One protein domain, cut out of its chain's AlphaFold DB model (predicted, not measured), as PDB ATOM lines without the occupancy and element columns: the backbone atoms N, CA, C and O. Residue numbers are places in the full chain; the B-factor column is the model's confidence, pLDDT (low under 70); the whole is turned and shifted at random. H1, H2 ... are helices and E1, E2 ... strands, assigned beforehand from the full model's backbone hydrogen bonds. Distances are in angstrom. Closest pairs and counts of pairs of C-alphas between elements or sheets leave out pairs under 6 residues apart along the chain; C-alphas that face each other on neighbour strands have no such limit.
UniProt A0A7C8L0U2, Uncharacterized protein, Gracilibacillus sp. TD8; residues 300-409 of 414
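What this domain is: This is residues 300 to 409 of the 414 residues of an uncharacterized protein of Gracilibacillus sp. TD8 (UniProt A0A7C8L0U2). A twisted antiparallel sheet of four strands has one face covered by two helices, H1 and H2, and the other face bare; a third, long helix, H3, packs on those two on their far side from the sheet. The three helices run up and down as a bundle, their centres making a triangle, and residues 401 to 409, at the end of H3 and just after it, stick out. The printed part has 110 residues, with four strands and then three helices along the chain, E1 E2 E3 E4 H1 H2 H3, and the class is mixed. The sheet's order is E1, E2, E3, E4. The whole is compact, with a radius of gyration of the C-alphas of 14.5 A and spans of 50 by 35 by 20 A.

How they stand to each other: Begin with E1, residues 307 to 312, and E2, residues 316 to 322, a hairpin in which N 309 and O 319 are 2.8 A apart, within hydrogen-bond range. E3, residues 327 to 331, forms a hairpin with E2, with N 329 and O 320 at 2.8 A. E4, residues 337 to 340, is the antiparallel neighbour of E3, with N 340 and O 328 at 2.8 A. These four form a meander, each strand the antiparallel neighbour of the one before, and the sheet is only just strongly twisted, its C-alphas lying up to 4.2 A off the best plane. H1, residues 343 to 354, is on the sheet at a height of 9.5 A and runs along the strands, at 7 degrees to E3 on the local plane. H2, residues 359 to 378, is on the same face, over E1 and E2, at a height of 9.2 A; the closest C-alphas of E1 and H2, those of Ile 311 and Gln 368, are 6.6 A apart. H1 and H2 touch, closest at C-alphas 354 and 362, 6.0 A, at a shallow tilt of 12 degrees, opposite ways. H3, residues 383 to 407, is not on the sheet. It touches H2 with residues 383 to 393 alone, closest at C-alphas 377 and 386, 5.5 A, and H1 with residues 389 to 396 alone, closest at C-alphas 344 and 389, 6.6 A. Every O i to N i+4 pair is within hydrogen-bond range in H1 and H3, and 15 of 16 are in H2.

Where its parts are: Find C-alpha 307 at (279.165, 172.240, 259.626), where E1 begins; it runs 17.1 A to residue 312. E2 spans 20.0 A, and E3 and E4 are shorter. From C-alpha 343 at (278.220, 168.150, 271.716), H1 runs 17.1 A. H2 runs 28.4 A, and H3 runs 36.5 A to C-alpha 407 at (267.087, 142.915, 285.353).

The domain as a whole: The C-alphas farthest apart, those of Lys 302 and Asp 409, are 49.8 A apart. Without the stretch that stands free, the body spans 38 by 35 by 18 A. The printed part has no cut, and the links between its named elements are tight. The mean pLDDT of the printed part is 82.8; residues 396 to 409 are under 70.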
ATOM      1  N   LYS A 300     269.636 178.953 269.113       90.69
ATOM      2  CA  LYS A 300     269.360 177.787 268.249       90.69
ATOM      3  C   LYS A 300     268.601 178.139 266.963       90.69
ATOM      4  O   LYS A 300     268.801 177.498 265.937       90.69
ATOM      5  N   GLU A 301     267.760 179.173 267.005       87.19
ATOM      6  CA  GLU A 301     266.978 179.624 265.847       87.19
ATOM      7  C   GLU A 301     267.752 180.614 264.964       87.19
ATOM      8  O   GLU A 301     267.523 180.685 263.758       87.19
ATOM      9  N   LYS A 302     268.682 181.379 265.548       87.19
ATOM     10  CA  LYS A 302     269.523 182.347 264.822       87.19
ATOM     11  C   LYS A 302     270.809 181.734 264.271       87.19
ATOM     12  O   LYS A 302     271.443 182.334 263.403       87.19
ATOM     13  N   CYS A 303     271.205 180.583 264.802       90.19
ATOM     14  CA  CYS A 303     272.505 180.006 264.542       90.19
ATOM     15  C   CYS A 303     272.710 179.686 263.061       90.19
ATOM     16  O   CYS A 303     271.869 179.067 262.398       90.19
ATOM     17  N   ILE A 304     273.882 180.059 262.548       91.38
ATOM     18  CA  ILE A 304     274.315 179.669 261.209       91.38
ATOM     19  C   ILE A 304     275.021 178.316 261.307       91.38
ATOM     20  O   ILE A 304     276.203 178.230 261.640       91.38
ATOM     21  N   TYR A 305     274.293 177.252 260.983       92.94
ATOM     22  CA  TYR A 305     274.795 175.879 260.954       92.94
ATOM     23  C   TYR A 305     275.730 175.658 259.755       92.94
ATOM     24  O   TYR A 305     275.292 175.341 258.650       92.94
ATOM     25  N   THR A 306     277.031 175.874 259.958       90.25
ATOM     26  CA  THR A 306     278.044 175.842 258.883       90.25
ATOM     27  C   THR A 306     278.684 174.474 258.675       90.25
ATOM     28  O   THR A 306     279.274 174.225 257.621       90.25
ATOM     29  N   LYS A 307     278.602 173.589 259.670       92.12
ATOM     30  CA  LYS A 307     279.165 172.240 259.626       92.12
ATOM     31  C   LYS A 307     278.047 171.218 259.533       92.12
ATOM     32  O   LYS A 307     276.965 171.422 260.076       92.12
ATOM     33  N   SER A 308     278.328 170.109 258.860       91.81
ATOM     34  CA  SER A 308     277.376 169.015 258.718       91.81
ATOM     35  C   SER A 308     278.070 167.662 258.645       91.81
ATOM     36  O   SER A 308     279.133 167.542 258.033       91.81
ATOM     37  N   TYR A 309     277.419 166.638 259.180       92.56
ATOM     38  CA  TYR A 309     277.818 165.239 259.119       92.56
ATOM     39  C   TYR A 309     276.583 164.371 258.933       92.56
ATOM     40  O   TYR A 309     275.488 164.725 259.359       92.56
ATOM     41  N   LYS A 310     276.756 163.223 258.290       91.81
ATOM     42  CA  LYS A 310     275.684 162.256 258.080       91.81
ATOM     43  C   LYS A 310     275.993 161.015 258.894       91.81
ATOM     44  O   LYS A 310     277.004 160.365 258.639       91.81
ATOM     45  N   ILE A 311     275.123 160.706 259.849       90.06
ATOM     46  CA  ILE A 311     275.200 159.481 260.647       90.06
ATOM     47  C   ILE A 311     274.110 158.498 260.198       90.06
ATOM     48  O   ILE A 311     273.042 158.917 259.756       90.06
ATOM     49  N   PHE A 312     274.362 157.194 260.303       87.75
ATOM     50  CA  PHE A 312     273.470 156.124 259.846       87.75
ATOM     51  C   PHE A 312     273.061 155.193 261.002       87.75
ATOM     52  O   PHE A 312     273.679 154.150 261.219       87.75
ATOM     53  N   LEU A 313     271.973 155.536 261.704       81.06
ATOM     54  CA  LEU A 313     271.483 154.819 262.904       81.06
ATOM     55  C   LEU A 313     270.225 153.953 262.674       81.06
ATOM     56  O   LEU A 313     269.582 153.541 263.631       81.06
ATOM     57  N   ASP A 314     269.879 153.716 261.408       80.06
ATOM     58  CA  ASP A 314     268.776 152.891 260.850       80.06
ATOM     59  C   ASP A 314     268.434 153.459 259.468       80.06
ATOM     60  O   ASP A 314     268.300 152.751 258.470       80.06
ATOM     61  N   LYS A 315     268.402 154.788 259.425       81.44
ATOM     62  CA  LYS A 315     268.378 155.654 258.253       81.44
ATOM     63  C   LYS A 315     269.459 156.723 258.386       81.44
ATOM     64  O   LYS A 315     270.132 156.836 259.412       81.44
ATOM     65  N   GLU A 316     269.647 157.477 257.315       86.81
ATOM     66  CA  GLU A 316     270.581 158.597 257.286       86.81
ATOM     67  C   GLU A 316     269.986 159.800 258.029       86.81
ATOM     68  O   GLU A 316     268.903 160.271 257.678       86.81
ATOM     69  N   TYR A 317     270.711 160.314 259.022       89.19
ATOM     70  CA  TYR A 317     270.376 161.546 259.726       89.19
ATOM     71  C   TYR A 317     271.432 162.617 259.446       89.19
ATOM     72  O   TYR A 317     272.600 162.456 259.819       89.19
ATOM     73  N   PRO A 318     271.035 163.734 258.820       93.50
ATOM     74  CA  PRO A 318     271.836 164.946 258.783       93.50
ATOM     75  C   PRO A 318     271.961 165.541 260.188       93.50
ATOM     76  O   PRO A 318     270.961 165.888 260.821       93.50
ATOM     77  N   ILE A 319     273.196 165.673 260.652       94.38
ATOM     78  CA  ILE A 319     273.572 166.426 261.844       94.38
ATOM     79  C   ILE A 319     274.264 167.690 261.368       94.38
ATOM     80  O   ILE A 319     275.181 167.628 260.555       94.38
ATOM     81  N   GLU A 320     273.830 168.833 261.872       94.88
ATOM     82  CA  GLU A 320     274.366 170.139 261.511       94.88
ATOM     83  C   GLU A 320     274.772 170.877 262.784       94.88
ATOM     84  O   GLU A 320     274.086 170.775 263.804       94.88
ATOM     85  N   TRP A 321     275.886 171.610 262.757       93.62
ATOM     86  CA  TRP A 321     276.347 172.347 263.934       93.62
ATOM     87  C   TRP A 321     277.127 173.624 263.614       93.62
ATOM     88  O   TRP A 321     277.653 173.820 262.514       93.62
ATOM     89  N   ASN A 322     277.212 174.482 264.625       91.62
ATOM     90  CA  ASN A 322     278.168 175.570 264.761       91.62
ATOM     91  C   ASN A 322     278.749 175.480 266.170       91.62
ATOM     92  O   ASN A 322     278.046 175.680 267.158       91.62
ATOM     93  N   TYR A 323     280.030 175.145 266.252       82.62
ATOM     94  CA  TYR A 323     280.678 174.903 267.532       82.62
ATOM     95  C   TYR A 323     280.965 176.200 268.300       82.62
ATOM     96  O   TYR A 323     280.891 176.191 269.519       82.62
ATOM     97  N   LEU A 324     281.233 177.316 267.603       83.00
ATOM     98  CA  LEU A 324     281.500 178.614 268.239       83.00
ATOM     99  C   LEU A 324     280.266 179.164 268.959       83.00
ATOM    100  O   LEU A 324     280.398 179.909 269.919       83.00
ATOM    101  N   GLU A 325     279.079 178.800 268.478       85.31
ATOM    102  CA  GLU A 325     277.793 179.179 269.073       85.31
ATOM    103  C   GLU A 325     277.160 178.032 269.880       85.31
ATOM    104  O   GLU A 325     275.999 178.132 270.281       85.31
ATOM    105  N   GLU A 326     277.889 176.925 270.065       87.75
ATOM    106  CA  GLU A 326     277.440 175.704 270.749       87.75
ATOM    107  C   GLU A 326     276.055 175.214 270.294       87.75
ATOM    108  O   GLU A 326     275.196 174.810 271.078       87.75
ATOM    109  N   CYS A 327     275.788 175.292 268.993       93.50
ATOM    110  CA  CYS A 327     274.500 174.931 268.419       93.50
ATOM    111  C   CYS A 327     274.640 173.656 267.604       93.50
ATOM    112  O   CYS A 327     275.323 173.639 266.582       93.50
ATOM    113  N   PHE A 328     273.925 172.610 268.003       95.06
ATOM    114  CA  PHE A 328     273.874 171.333 267.298       95.06
ATOM    115  C   PHE A 328     272.422 171.003 266.967       95.06
ATOM    116  O   PHE A 328     271.516 171.313 267.740       95.06
ATOM    117  N   ARG A 329     272.162 170.375 265.822       95.62
ATOM    118  CA  ARG A 329     270.827 169.873 265.490       95.62
ATOM    119  C   ARG A 329     270.880 168.607 264.654       95.62
ATOM    120  O   ARG A 329     271.808 168.401 263.879       95.62
ATOM    121  N   ILE A 330     269.848 167.787 264.783       94.88
ATOM    122  CA  ILE A 330     269.632 166.583 263.977       94.88
ATOM    123  C   ILE A 330     268.306 166.706 263.230       94.88
ATOM    124  O   ILE A 330     267.281 167.042 263.833       94.88
ATOM    125  N   LYS A 331     268.320 166.443 261.919       93.44
ATOM    126  CA  LYS A 331     267.095 166.373 261.116       93.44
ATOM    127  C   LYS A 331     266.431 165.015 261.338       93.44
ATOM    128  O   LYS A 331     267.023 163.977 261.049       93.44
ATOM    129  N   LYS A 332     265.209 165.017 261.862       85.75
ATOM    130  CA  LYS A 332     264.393 163.821 262.089       85.75
ATOM    131  C   LYS A 332     263.710 163.350 260.803       85.75
ATOM    132  O   LYS A 332     263.691 164.029 259.780       85.75
ATOM    133  N   ALA A 333     263.103 162.166 260.885       81.06
ATOM    134  CA  ALA A 333     262.396 161.535 259.772       81.06
ATOM    135  C   ALA A 333     261.137 162.289 259.308       81.06
ATOM    136  O   ALA A 333     260.743 162.145 258.158       81.06
ATOM    137  N   ASP A 334     260.518 163.077 260.184       84.12
ATOM    138  CA  ASP A 334     259.375 163.948 259.876       84.12
ATOM    139  C   ASP A 334     259.806 165.320 259.327       84.12
ATOM    140  O   ASP A 334     259.015 166.257 259.308       84.12
ATOM    141  N   GLU A 335     261.068 165.441 258.907       84.44
ATOM    142  CA  GLU A 335     261.722 166.673 258.459       84.44
ATOM    143  C   GLU A 335     261.891 167.760 259.534       84.44
ATOM    144  O   GLU A 335     262.470 168.809 259.244       84.44
ATOM    145  N   SER A 336     261.465 167.517 260.777       90.88
ATOM    146  CA  SER A 336     261.686 168.448 261.885       90.88
ATOM    147  C   SER A 336     263.128 168.401 262.393       90.88
ATOM    148  O   SER A 336     263.840 167.409 262.219       90.88
ATOM    149  N   TYR A 337     263.566 169.464 263.065       93.88
ATOM    150  CA  TYR A 337     264.859 169.492 263.743       93.88
ATOM    151  C   TYR A 337     264.701 169.281 265.249       93.88
ATOM    152  O   TYR A 337     263.802 169.833 265.883       93.88
ATOM    153  N   LYS A 338     265.610 168.494 265.834       94.31
ATOM    154  CA  LYS A 338     265.876 168.515 267.279       94.31
ATOM    155  C   LYS A 338     267.203 169.213 267.522       94.31
ATOM    156  O   LYS A 338     268.170 168.911 266.832       94.31
ATOM    157  N   TYR A 339     267.221 170.113 268.494       95.56
ATOM    158  CA  TYR A 339     268.341 170.997 268.793       95.56
ATOM    159  C   TYR A 339     269.021 170.578 270.101       95.56
ATOM    160  O   TYR A 339     268.346 170.092 271.010       95.56
ATOM    161  N   PHE A 340     270.333 170.792 270.189       94.06
ATOM    162  CA  PHE A 340     271.160 170.544 271.369       94.06
ATOM    163  C   PHE A 340     272.116 171.713 271.608       94.06
ATOM    164  O   PHE A 340     272.616 172.330 270.662       94.06
ATOM    165  N   ASP A 341     272.334 171.997 272.883       90.50
ATOM    166  CA  ASP A 341     273.136 173.098 273.407       90.50
ATOM    167  C   ASP A 341     274.618 172.754 273.561       90.50
ATOM    168  O   ASP A 341     275.403 173.643 273.856       90.50
ATOM    169  N   SER A 342     275.001 171.490 273.367       90.25
ATOM    170  CA  SER A 342     276.385 171.034 273.420       90.25
ATOM    171  C   SER A 342     276.585 169.749 272.609       90.25
ATOM    172  O   SER A 342     275.631 169.031 272.281       90.25
ATOM    173  N   ALA A 343     277.850 169.428 272.318       89.38
ATOM    174  CA  ALA A 343     278.220 168.150 271.716       89.38
ATOM    175  C   ALA A 343     277.865 166.970 272.637       89.38
ATOM    176  O   ALA A 343     277.371 165.957 272.153       89.38
ATOM    177  N   GLY A 344     278.053 167.116 273.954       89.06
ATOM    178  CA  GLY A 344     277.691 166.092 274.940       89.06
ATOM    179  C   GLY A 344     276.199 165.765 274.898       89.06
ATOM    180  O   GLY A 344     275.833 164.614 274.676       89.06
ATOM    181  N   SER A 345     275.341 166.790 274.958       90.75
ATOM    182  CA  SER A 345     273.879 166.647 274.878       90.75
ATOM    183  C   SER A 345     273.419 165.940 273.592       90.75
ATOM    184  O   SER A 345     272.465 165.158 273.606       90.75
ATOM    185  N   LEU A 346     274.091 166.202 272.462       93.19
ATOM    186  CA  LEU A 346     273.839 165.499 271.202       93.19
ATOM    187  C   LEU A 346     274.231 164.017 271.303       93.19
ATOM    188  O   LEU A 346     273.438 163.156 270.919       93.19
ATOM    189  N   ILE A 347     275.437 163.718 271.795       91.31
ATOM    190  CA  ILE A 347     275.946 162.344 271.904       91.31
ATOM    191  C   ILE A 347     275.076 161.518 272.856       91.31
ATOM    192  O   ILE A 347     274.647 160.429 272.477       91.31
ATOM    193  N   ASP A 348     274.712 162.057 274.018       88.50
ATOM    194  CA  ASP A 348     273.820 161.394 274.976       88.50
ATOM    195  C   ASP A 348     272.460 161.062 274.361       88.50
ATOM    196  O   ASP A 348     271.926 159.962 274.534       88.50
ATOM    197  N   TYR A 349     271.902 161.988 273.577       90.56
ATOM    198  CA  TYR A 349     270.665 161.718 272.859       90.56
ATOM    199  C   TYR A 349     270.822 160.574 271.854       90.56
ATOM    200  O   TYR A 349     269.962 159.696 271.806       90.56
ATOM    201  N   LEU A 350     271.903 160.545 271.073       90.38
ATOM    202  CA  LEU A 350     272.149 159.464 270.116       90.38
ATOM    203  C   LEU A 350     272.330 158.112 270.819       90.38
ATOM    204  O   LEU A 350     271.736 157.121 270.393       90.38
ATOM    205  N   LEU A 351     273.068 158.085 271.932       87.19
ATOM    206  CA  LEU A 351     273.244 156.894 272.768       87.19
ATOM    207  C   LEU A 351     271.908 156.391 273.333       87.19
ATOM    208  O   LEU A 351     271.652 155.187 273.342       87.19
ATOM    209  N   SER A 352     271.011 157.306 273.718       86.31
ATOM    210  CA  SER A 352     269.668 156.950 274.191       86.31
ATOM    211  C   SER A 352     268.792 156.290 273.118       86.31
ATOM    212  O   SER A 352     267.942 155.474 273.449       86.31
ATOM    213  N   ILE A 353     268.999 156.597 271.831       85.25
ATOM    214  CA  ILE A 353     268.237 155.975 270.733       85.25
ATOM    215  C   ILE A 353     268.659 154.517 270.542       85.25
ATOM    216  O   ILE A 353     267.835 153.657 270.236       85.25
ATOM    217  N   VAL A 354     269.949 154.235 270.713       84.62
ATOM    218  CA  VAL A 354     270.529 152.909 270.459       84.62
ATOM    219  C   VAL A 354     270.549 152.029 271.710       84.62
ATOM    220  O   VAL A 354     271.005 150.882 271.670       84.62
ATOM    221  N   SER A 355     270.039 152.552 272.828       79.00
ATOM    222  CA  SER A 355     270.112 151.926 274.141       79.00
ATOM    223  C   SER A 355     269.472 150.558 274.176       79.00
ATOM    224  O   SER A 355     270.031 149.675 274.805       79.00
ATOM    225  N   ASP A 356     268.359 150.355 273.480       78.00
ATOM    226  CA  ASP A 356     267.534 149.151 273.614       78.00
ATOM    227  C   ASP A 356     267.694 148.194 272.424       78.00
ATOM    228  O   ASP A 356     266.993 147.192 272.324       78.00
ATOM    229  N   LEU A 357     268.646 148.481 271.533       81.94
ATOM    230  CA  LEU A 357     268.918 147.662 270.356       81.94
ATOM    231  C   LEU A 357     269.709 146.394 270.698       81.94
ATOM    232  O   LEU A 357     270.452 146.332 271.690       81.94
ATOM    233  N   ASP A 358     269.572 145.405 269.813       82.38
ATOM    234  CA  ASP A 358     270.365 144.178 269.815       82.38
ATOM    235  C   ASP A 358     271.861 144.492 269.735       82.38
ATOM    236  O   ASP A 358     272.285 145.430 269.054       82.38
ATOM    237  N   LYS A 359     272.673 143.674 270.414       80.69
ATOM    238  CA  LYS A 359     274.110 143.920 270.610       80.69
ATOM    239  C   LYS A 359     274.869 144.156 269.300       80.69
ATOM    240  O   LYS A 359     275.621 145.118 269.203       80.69
ATOM    241  N   ASP A 360     274.619 143.333 268.285       81.44
ATOM    242  CA  ASP A 360     275.325 143.426 267.003       81.44
ATOM    243  C   ASP A 360     275.004 144.731 266.252       81.44
ATOM    244  O   ASP A 360     275.870 145.308 265.597       81.44
ATOM    245  N   ILE A 361     273.766 145.226 266.369       82.56
ATOM    246  CA  ILE A 361     273.330 146.500 265.776       82.56
ATOM    247  C   ILE A 361     273.908 147.667 266.580       82.56
ATOM    248  O   ILE A 361     274.414 148.640 266.018       82.56
ATOM    249  N   LYS A 362     273.874 147.542 267.905       83.94
ATOM    250  CA  LYS A 362     274.378 148.542 268.836       83.94
ATOM    251  C   LYS A 362     275.868 148.819 268.634       83.94
ATOM    252  O   LYS A 362     276.247 149.977 268.501       83.94
ATOM    253  N   ASP A 363     276.695 147.779 268.522       83.31
ATOM    254  CA  ASP A 363     278.143 147.916 268.309       83.31
ATOM    255  C   ASP A 363     278.466 148.666 267.003       83.31
ATOM    256  O   ASP A 363     279.441 149.418 266.928       83.31
ATOM    257  N   VAL A 364     277.645 148.490 265.961       85.69
ATOM    258  CA  VAL A 364     277.786 149.227 264.697       85.69
ATOM    259  C   VAL A 364     277.445 150.702 264.887       85.69
ATOM    260  O   VAL A 364     278.185 151.563 264.412       85.69
ATOM    261  N   TYR A 365     276.349 151.008 265.573       89.75
ATOM    262  CA  TYR A 365     275.913 152.385 265.782       89.75
ATOM    263  C   TYR A 365     276.796 153.158 266.755       89.75
ATOM    264  O   TYR A 365     277.122 154.308 266.473       89.75
ATOM    265  N   ASN A 366     277.280 152.524 267.821       88.19
ATOM    266  CA  ASN A 366     278.245 153.135 268.732       88.19
ATOM    267  C   ASN A 366     279.511 153.574 267.997       88.19
ATOM    268  O   ASN A 366     279.928 154.715 268.155       88.19
ATOM    269  N   LYS A 367     280.055 152.740 267.101       88.75
ATOM    270  CA  LYS A 367     281.205 153.130 266.267       88.75
ATOM    271  C   LYS A 367     280.925 154.361 265.411       88.75
ATOM    272  O   LYS A 367     281.817 155.174 265.200       88.75
ATOM    273  N   GLN A 368     279.703 154.515 264.906       90.44
ATOM    274  CA  GLN A 368     279.342 155.713 264.151       90.44
ATOM    275  C   GLN A 368     279.195 156.949 265.045       90.44
ATOM    276  O   GLN A 368     279.562 158.045 264.626       90.44
ATOM    277  N   ILE A 369     278.685 156.784 266.266       91.75
ATOM    278  CA  ILE A 369     278.594 157.860 267.263       91.75
ATOM    279  C   ILE A 369     280.003 158.289 267.705       91.75
ATOM    280  O   ILE A 369     280.286 159.483 267.748       91.75
ATOM    281  N   GLU A 370     280.916 157.343 267.940       90.38
ATOM    282  CA  GLU A 370     282.340 157.611 268.199       90.38
ATOM    283  C   GLU A 370     282.977 158.391 267.044       90.38
ATOM    284  O   GLU A 370     283.696 159.367 267.255       90.38
ATOM    285  N   GLN A 371     282.679 157.997 265.805       90.31
ATOM    286  CA  GLN A 371     283.209 158.659 264.618       90.31
ATOM    287  C   GLN A 371     282.666 160.087 264.461       90.31
ATOM    288  O   GLN A 371     283.415 160.988 264.083       90.31
ATOM    289  N   LEU A 372     281.396 160.321 264.800       91.56
ATOM    290  CA  LEU A 372     280.828 161.664 264.903       91.56
ATOM    291  C   LEU A 372     281.530 162.484 265.995       91.56
ATOM    292  O   LEU A 372     281.904 163.627 265.733       91.56
ATOM    293  N   ALA A 373     281.729 161.921 267.191       90.31
ATOM    294  CA  ALA A 373     282.417 162.597 268.290       90.31
ATOM    295  C   ALA A 373     283.841 163.010 267.883       90.31
ATOM    296  O   ALA A 373     284.235 164.154 268.097       90.31
ATOM    297  N   TYR A 374     284.567 162.121 267.200       88.62
ATOM    298  CA  TYR A 374     285.877 162.426 266.627       88.62
ATOM    299  C   TYR A 374     285.817 163.604 265.646       88.62
ATOM    300  O   TYR A 374     286.579 164.558 265.779       88.62
ATOM    301  N   VAL A 375     284.872 163.589 264.699       89.81
ATOM    302  CA  VAL A 375     284.705 164.678 263.721       89.81
ATOM    303  C   VAL A 375     284.375 166.010 264.400       89.81
ATOM    304  O   VAL A 375     284.883 167.049 263.975       89.81
ATOM    305  N   ILE A 376     283.540 166.004 265.441       88.06
ATOM    306  CA  ILE A 376     283.223 167.213 266.210       88.06
ATOM    307  C   ILE A 376     284.488 167.752 266.891       88.06
ATOM    308  O   ILE A 376     284.789 168.935 266.743       88.06
ATOM    309  N   CYS A 377     285.259 166.900 267.571       86.44
ATOM    310  CA  CYS A 377     286.460 167.310 268.302       86.44
ATOM    311  C   CYS A 377     287.611 167.767 267.404       86.44
ATOM    312  O   CYS A 377     288.269 168.752 267.724       86.44
ATOM    313  N   GLU A 378     287.812 167.136 266.247       84.88
ATOM    314  CA  GLU A 378     288.772 167.606 265.236       84.88
ATOM    315  C   GLU A 378     288.445 169.029 264.750       84.88
ATOM    316  O   GLU A 378     289.337 169.787 264.386       84.88
ATOM    317  N   ASN A 379     287.167 169.432 264.768       83.00
ATOM    318  CA  ASN A 379     286.773 170.808 264.448       83.00
ATOM    319  C   ASN A 379     286.909 171.780 265.636       83.00
ATOM    320  O   ASN A 379     286.786 172.986 265.421       83.00
ATOM    321  N   LEU A 380     287.145 171.280 266.854       77.06
ATOM    322  CA  LEU A 380     287.366 172.066 268.074       77.06
ATOM    323  C   LEU A 380     288.857 172.255 268.412       77.06
ATOM    324  O   LEU A 380     289.172 173.136 269.203       77.06
ATOM    325  N   ASP A 381     289.752 171.451 267.825       70.69
ATOM    326  CA  ASP A 381     291.178 171.356 268.194       70.69
ATOM    327  C   ASP A 381     291.388 171.058 269.700       70.69
ATOM    328  O   ASP A 381     292.341 171.516 270.329       70.69
ATOM    329  N   ASP A 382     290.467 170.285 270.299       75.25
ATOM    330  CA  ASP A 382     290.474 169.944 271.727       75.25
ATOM    331  C   ASP A 382     290.447 168.421 271.960       75.25
ATOM    332  O   ASP A 382     289.406 167.751 271.933       75.25
ATOM    333  N   ASN A 383     291.630 167.869 272.243       73.19
ATOM    334  CA  ASN A 383     291.816 166.451 272.557       73.19
ATOM    335  C   ASN A 383     291.205 166.033 273.908       73.19
ATOM    336  O   ASN A 383     290.928 164.846 274.109       73.19
ATOM    337  N   HIS A 384     291.001 166.951 274.856       80.75
ATOM    338  CA  HIS A 384     290.378 166.616 276.138       80.75
ATOM    339  C   HIS A 384     288.883 166.359 275.972       80.75
ATOM    340  O   HIS A 384     288.371 165.379 276.518       80.75
ATOM    341  N   VAL A 385     288.208 167.172 275.155       81.25
ATOM    342  CA  VAL A 385     286.787 166.987 274.830       81.25
ATOM    343  C   VAL A 385     286.561 165.648 274.134       81.25
ATOM    344  O   VAL A 385     285.616 164.940 274.474       81.25
ATOM    345  N   TYR A 386     287.460 165.236 273.235       82.62
ATOM    346  CA  TYR A 386     287.352 163.932 272.576       82.62
ATOM    347  C   TYR A 386     287.370 162.768 273.571       82.62
ATOM    348  O   TYR A 386     286.479 161.920 273.553       82.62
ATOM    349  N   ASN A 387     288.345 162.755 274.482       83.19
ATOM    350  CA  ASN A 387     288.440 161.713 275.505       83.19
ATOM    351  C   ASN A 387     287.222 161.711 276.438       83.19
ATOM    352  O   ASN A 387     286.746 160.647 276.825       83.19
ATOM    353  N   TYR A 388     286.696 162.890 276.779       85.38
ATOM    354  CA  TYR A 388     285.467 163.013 277.559       85.38
ATOM    355  C   TYR A 388     284.254 162.407 276.831       85.38
ATOM    356  O   TYR A 388     283.536 161.597 277.415       85.38
ATOM    357  N   LEU A 389     284.062 162.727 275.546       85.00
ATOM    358  CA  LEU A 389     282.973 162.170 274.739       85.00
ATOM    359  C   LEU A 389     283.107 160.650 274.544       85.00
ATOM    360  O   LEU A 389     282.112 159.935 274.620       85.00
ATOM    361  N   LEU A 390     284.326 160.134 274.351       84.62
ATOM    362  CA  LEU A 390     284.569 158.686 274.300       84.62
ATOM    363  C   LEU A 390     284.246 157.992 275.629       84.62
ATOM    364  O   LEU A 390     283.668 156.901 275.640       84.62
ATOM    365  N   ASN A 391     284.598 158.621 276.751       82.62
ATOM    366  CA  ASN A 391     284.264 158.096 278.069       82.62
ATOM    367  C   ASN A 391     282.747 158.037 278.271       82.62
ATOM    368  O   ASN A 391     282.270 157.022 278.757       82.62
ATOM    369  N   LEU A 392     281.982 159.049 277.842       78.19
ATOM    370  CA  LEU A 392     280.510 159.015 277.886       78.19
ATOM    371  C   LEU A 392     279.938 157.793 277.155       78.19
ATOM    372  O   LEU A 392     279.121 157.066 277.721       78.19
ATOM    373  N   ILE A 393     280.420 157.518 275.940       81.00
ATOM    374  CA  ILE A 393     280.017 156.339 275.155       81.00
ATOM    375  C   ILE A 393     280.343 155.048 275.924       81.00
ATOM    376  O   ILE A 393     279.494 154.166 276.052       81.00
ATOM    377  N   THR A 394     281.541 154.963 276.508       76.25
ATOM    378  CA  THR A 394     281.998 153.789 277.272       76.25
ATOM    379  C   THR A 394     281.194 153.583 278.563       76.25
ATOM    380  O   THR A 394     280.694 152.489 278.821       76.25
ATOM    381  N   THR A 395     281.008 154.629 279.369       72.25
ATOM    382  CA  THR A 395     280.250 154.578 280.628       72.25
ATOM    383  C   THR A 395     278.777 154.259 280.383       72.25
ATOM    384  O   THR A 395     278.153 153.567 281.190       72.25
ATOM    385  N   TYR A 396     278.206 154.702 279.262       68.00
ATOM    386  CA  TYR A 396     276.849 154.327 278.877       68.00
ATOM    387  C   TYR A 396     276.714 152.814 278.638       68.00
ATOM    388  O   TYR A 396     275.759 152.189 279.114       68.00
ATOM    389  N   GLU A 397     277.693 152.200 277.962       67.25
ATOM    390  CA  GLU A 397     277.759 150.742 277.801       67.25
ATOM    391  C   GLU A 397     277.829 150.018 279.147       67.25
ATOM    392  O   GLU A 397     277.053 149.090 279.391       67.25
ATOM    393  N   GLU A 398     278.708 150.468 280.042       66.69
ATOM    394  CA  GLU A 398     278.867 149.898 281.384       66.69
ATOM    395  C   GLU A 398     277.582 150.026 282.213       66.69
ATOM    396  O   GLU A 398     277.141 149.060 282.838       66.69
ATOM    397  N   THR A 399     276.924 151.185 282.152       60.28
ATOM    398  CA  THR A 399     275.664 151.451 282.859       60.28
ATOM    399  C   THR A 399     274.536 150.556 282.347       60.28
ATOM    400  O   THR A 399     273.753 150.024 283.141       60.28
ATOM    401  N   LYS A 400     274.457 150.315 281.029       59.59
ATOM    402  CA  LYS A 400     273.492 149.364 280.455       59.59
ATOM    403  C   LYS A 400     273.808 147.927 280.875       59.59
ATOM    404  O   LYS A 400     272.887 147.200 281.242       59.59
ATOM    405  N   LEU A 401     275.075 147.505 280.834       60.97
ATOM    406  CA  LEU A 401     275.492 146.168 281.278       60.97
ATOM    407  C   LEU A 401     275.120 145.931 282.743       60.97
ATOM    408  O   LEU A 401     274.542 144.895 283.071       60.97
ATOM    409  N   TRP A 402     275.366 146.920 283.600       54.56
ATOM    410  CA  TRP A 402     274.967 146.894 285.001       54.56
ATOM    411  C   TRP A 402     273.440 146.816 285.166       54.56
ATOM    412  O   TRP A 402     272.943 145.905 285.831       54.56
ATOM    413  N   ARG A 403     272.664 147.672 284.487       47.88
ATOM    414  CA  ARG A 403     271.187 147.639 284.529       47.88
ATOM    415  C   ARG A 403     270.610 146.311 284.025       47.88
ATOM    416  O   ARG A 403     269.649 145.802 284.592       47.88
ATOM    417  N   ASN A 404     271.207 145.723 282.990       50.44
ATOM    418  CA  ASN A 404     270.805 144.420 282.466       50.44
ATOM    419  C   ASN A 404     271.192 143.267 283.398       50.44
ATOM    420  O   ASN A 404     270.470 142.276 283.438       50.44
ATOM    421  N   SER A 405     272.294 143.377 284.148       49.53
ATOM    422  CA  SER A 405     272.617 142.402 285.198       49.53
ATOM    423  C   SER A 405     271.602 142.448 286.341       49.53
ATOM    424  O   SER A 405     271.161 141.396 286.776       49.53
ATOM    425  N   LEU A 406     271.130 143.641 286.723       44.34
ATOM    426  CA  LEU A 406     270.034 143.809 287.683       44.34
ATOM    427  C   LEU A 406     268.706 143.242 287.158       44.34
ATOM    428  O   LEU A 406     267.978 142.599 287.889       44.34
ATOM    429  N   LEU A 407     268.358 143.436 285.886       42.38
ATOM    430  CA  LEU A 407     267.087 142.915 285.353       42.38
ATOM    431  C   LEU A 407     267.085 141.396 285.109       42.38
ATOM    432  O   LEU A 407     266.016 140.815 284.935       42.38
ATOM    433  N   ASN A 408     268.260 140.760 285.081       45.88
ATOM    434  CA  ASN A 408     268.422 139.320 284.858       45.88
ATOM    435  C   ASN A 408     268.938 138.570 286.096       45.88
ATOM    436  O   ASN A 408     269.291 137.397 285.968       45.88
ATOM    437  N   ASP A 409     269.001 139.216 287.263       42.59
ATOM    438  CA  ASP A 409     269.344 138.550 288.517       42.59
ATOM    439  C   ASP A 409     268.100 137.814 289.058       42.59
ATOM    440  O   ASP A 409     267.128 138.465 289.452       42.59
TER     441      ASP A 409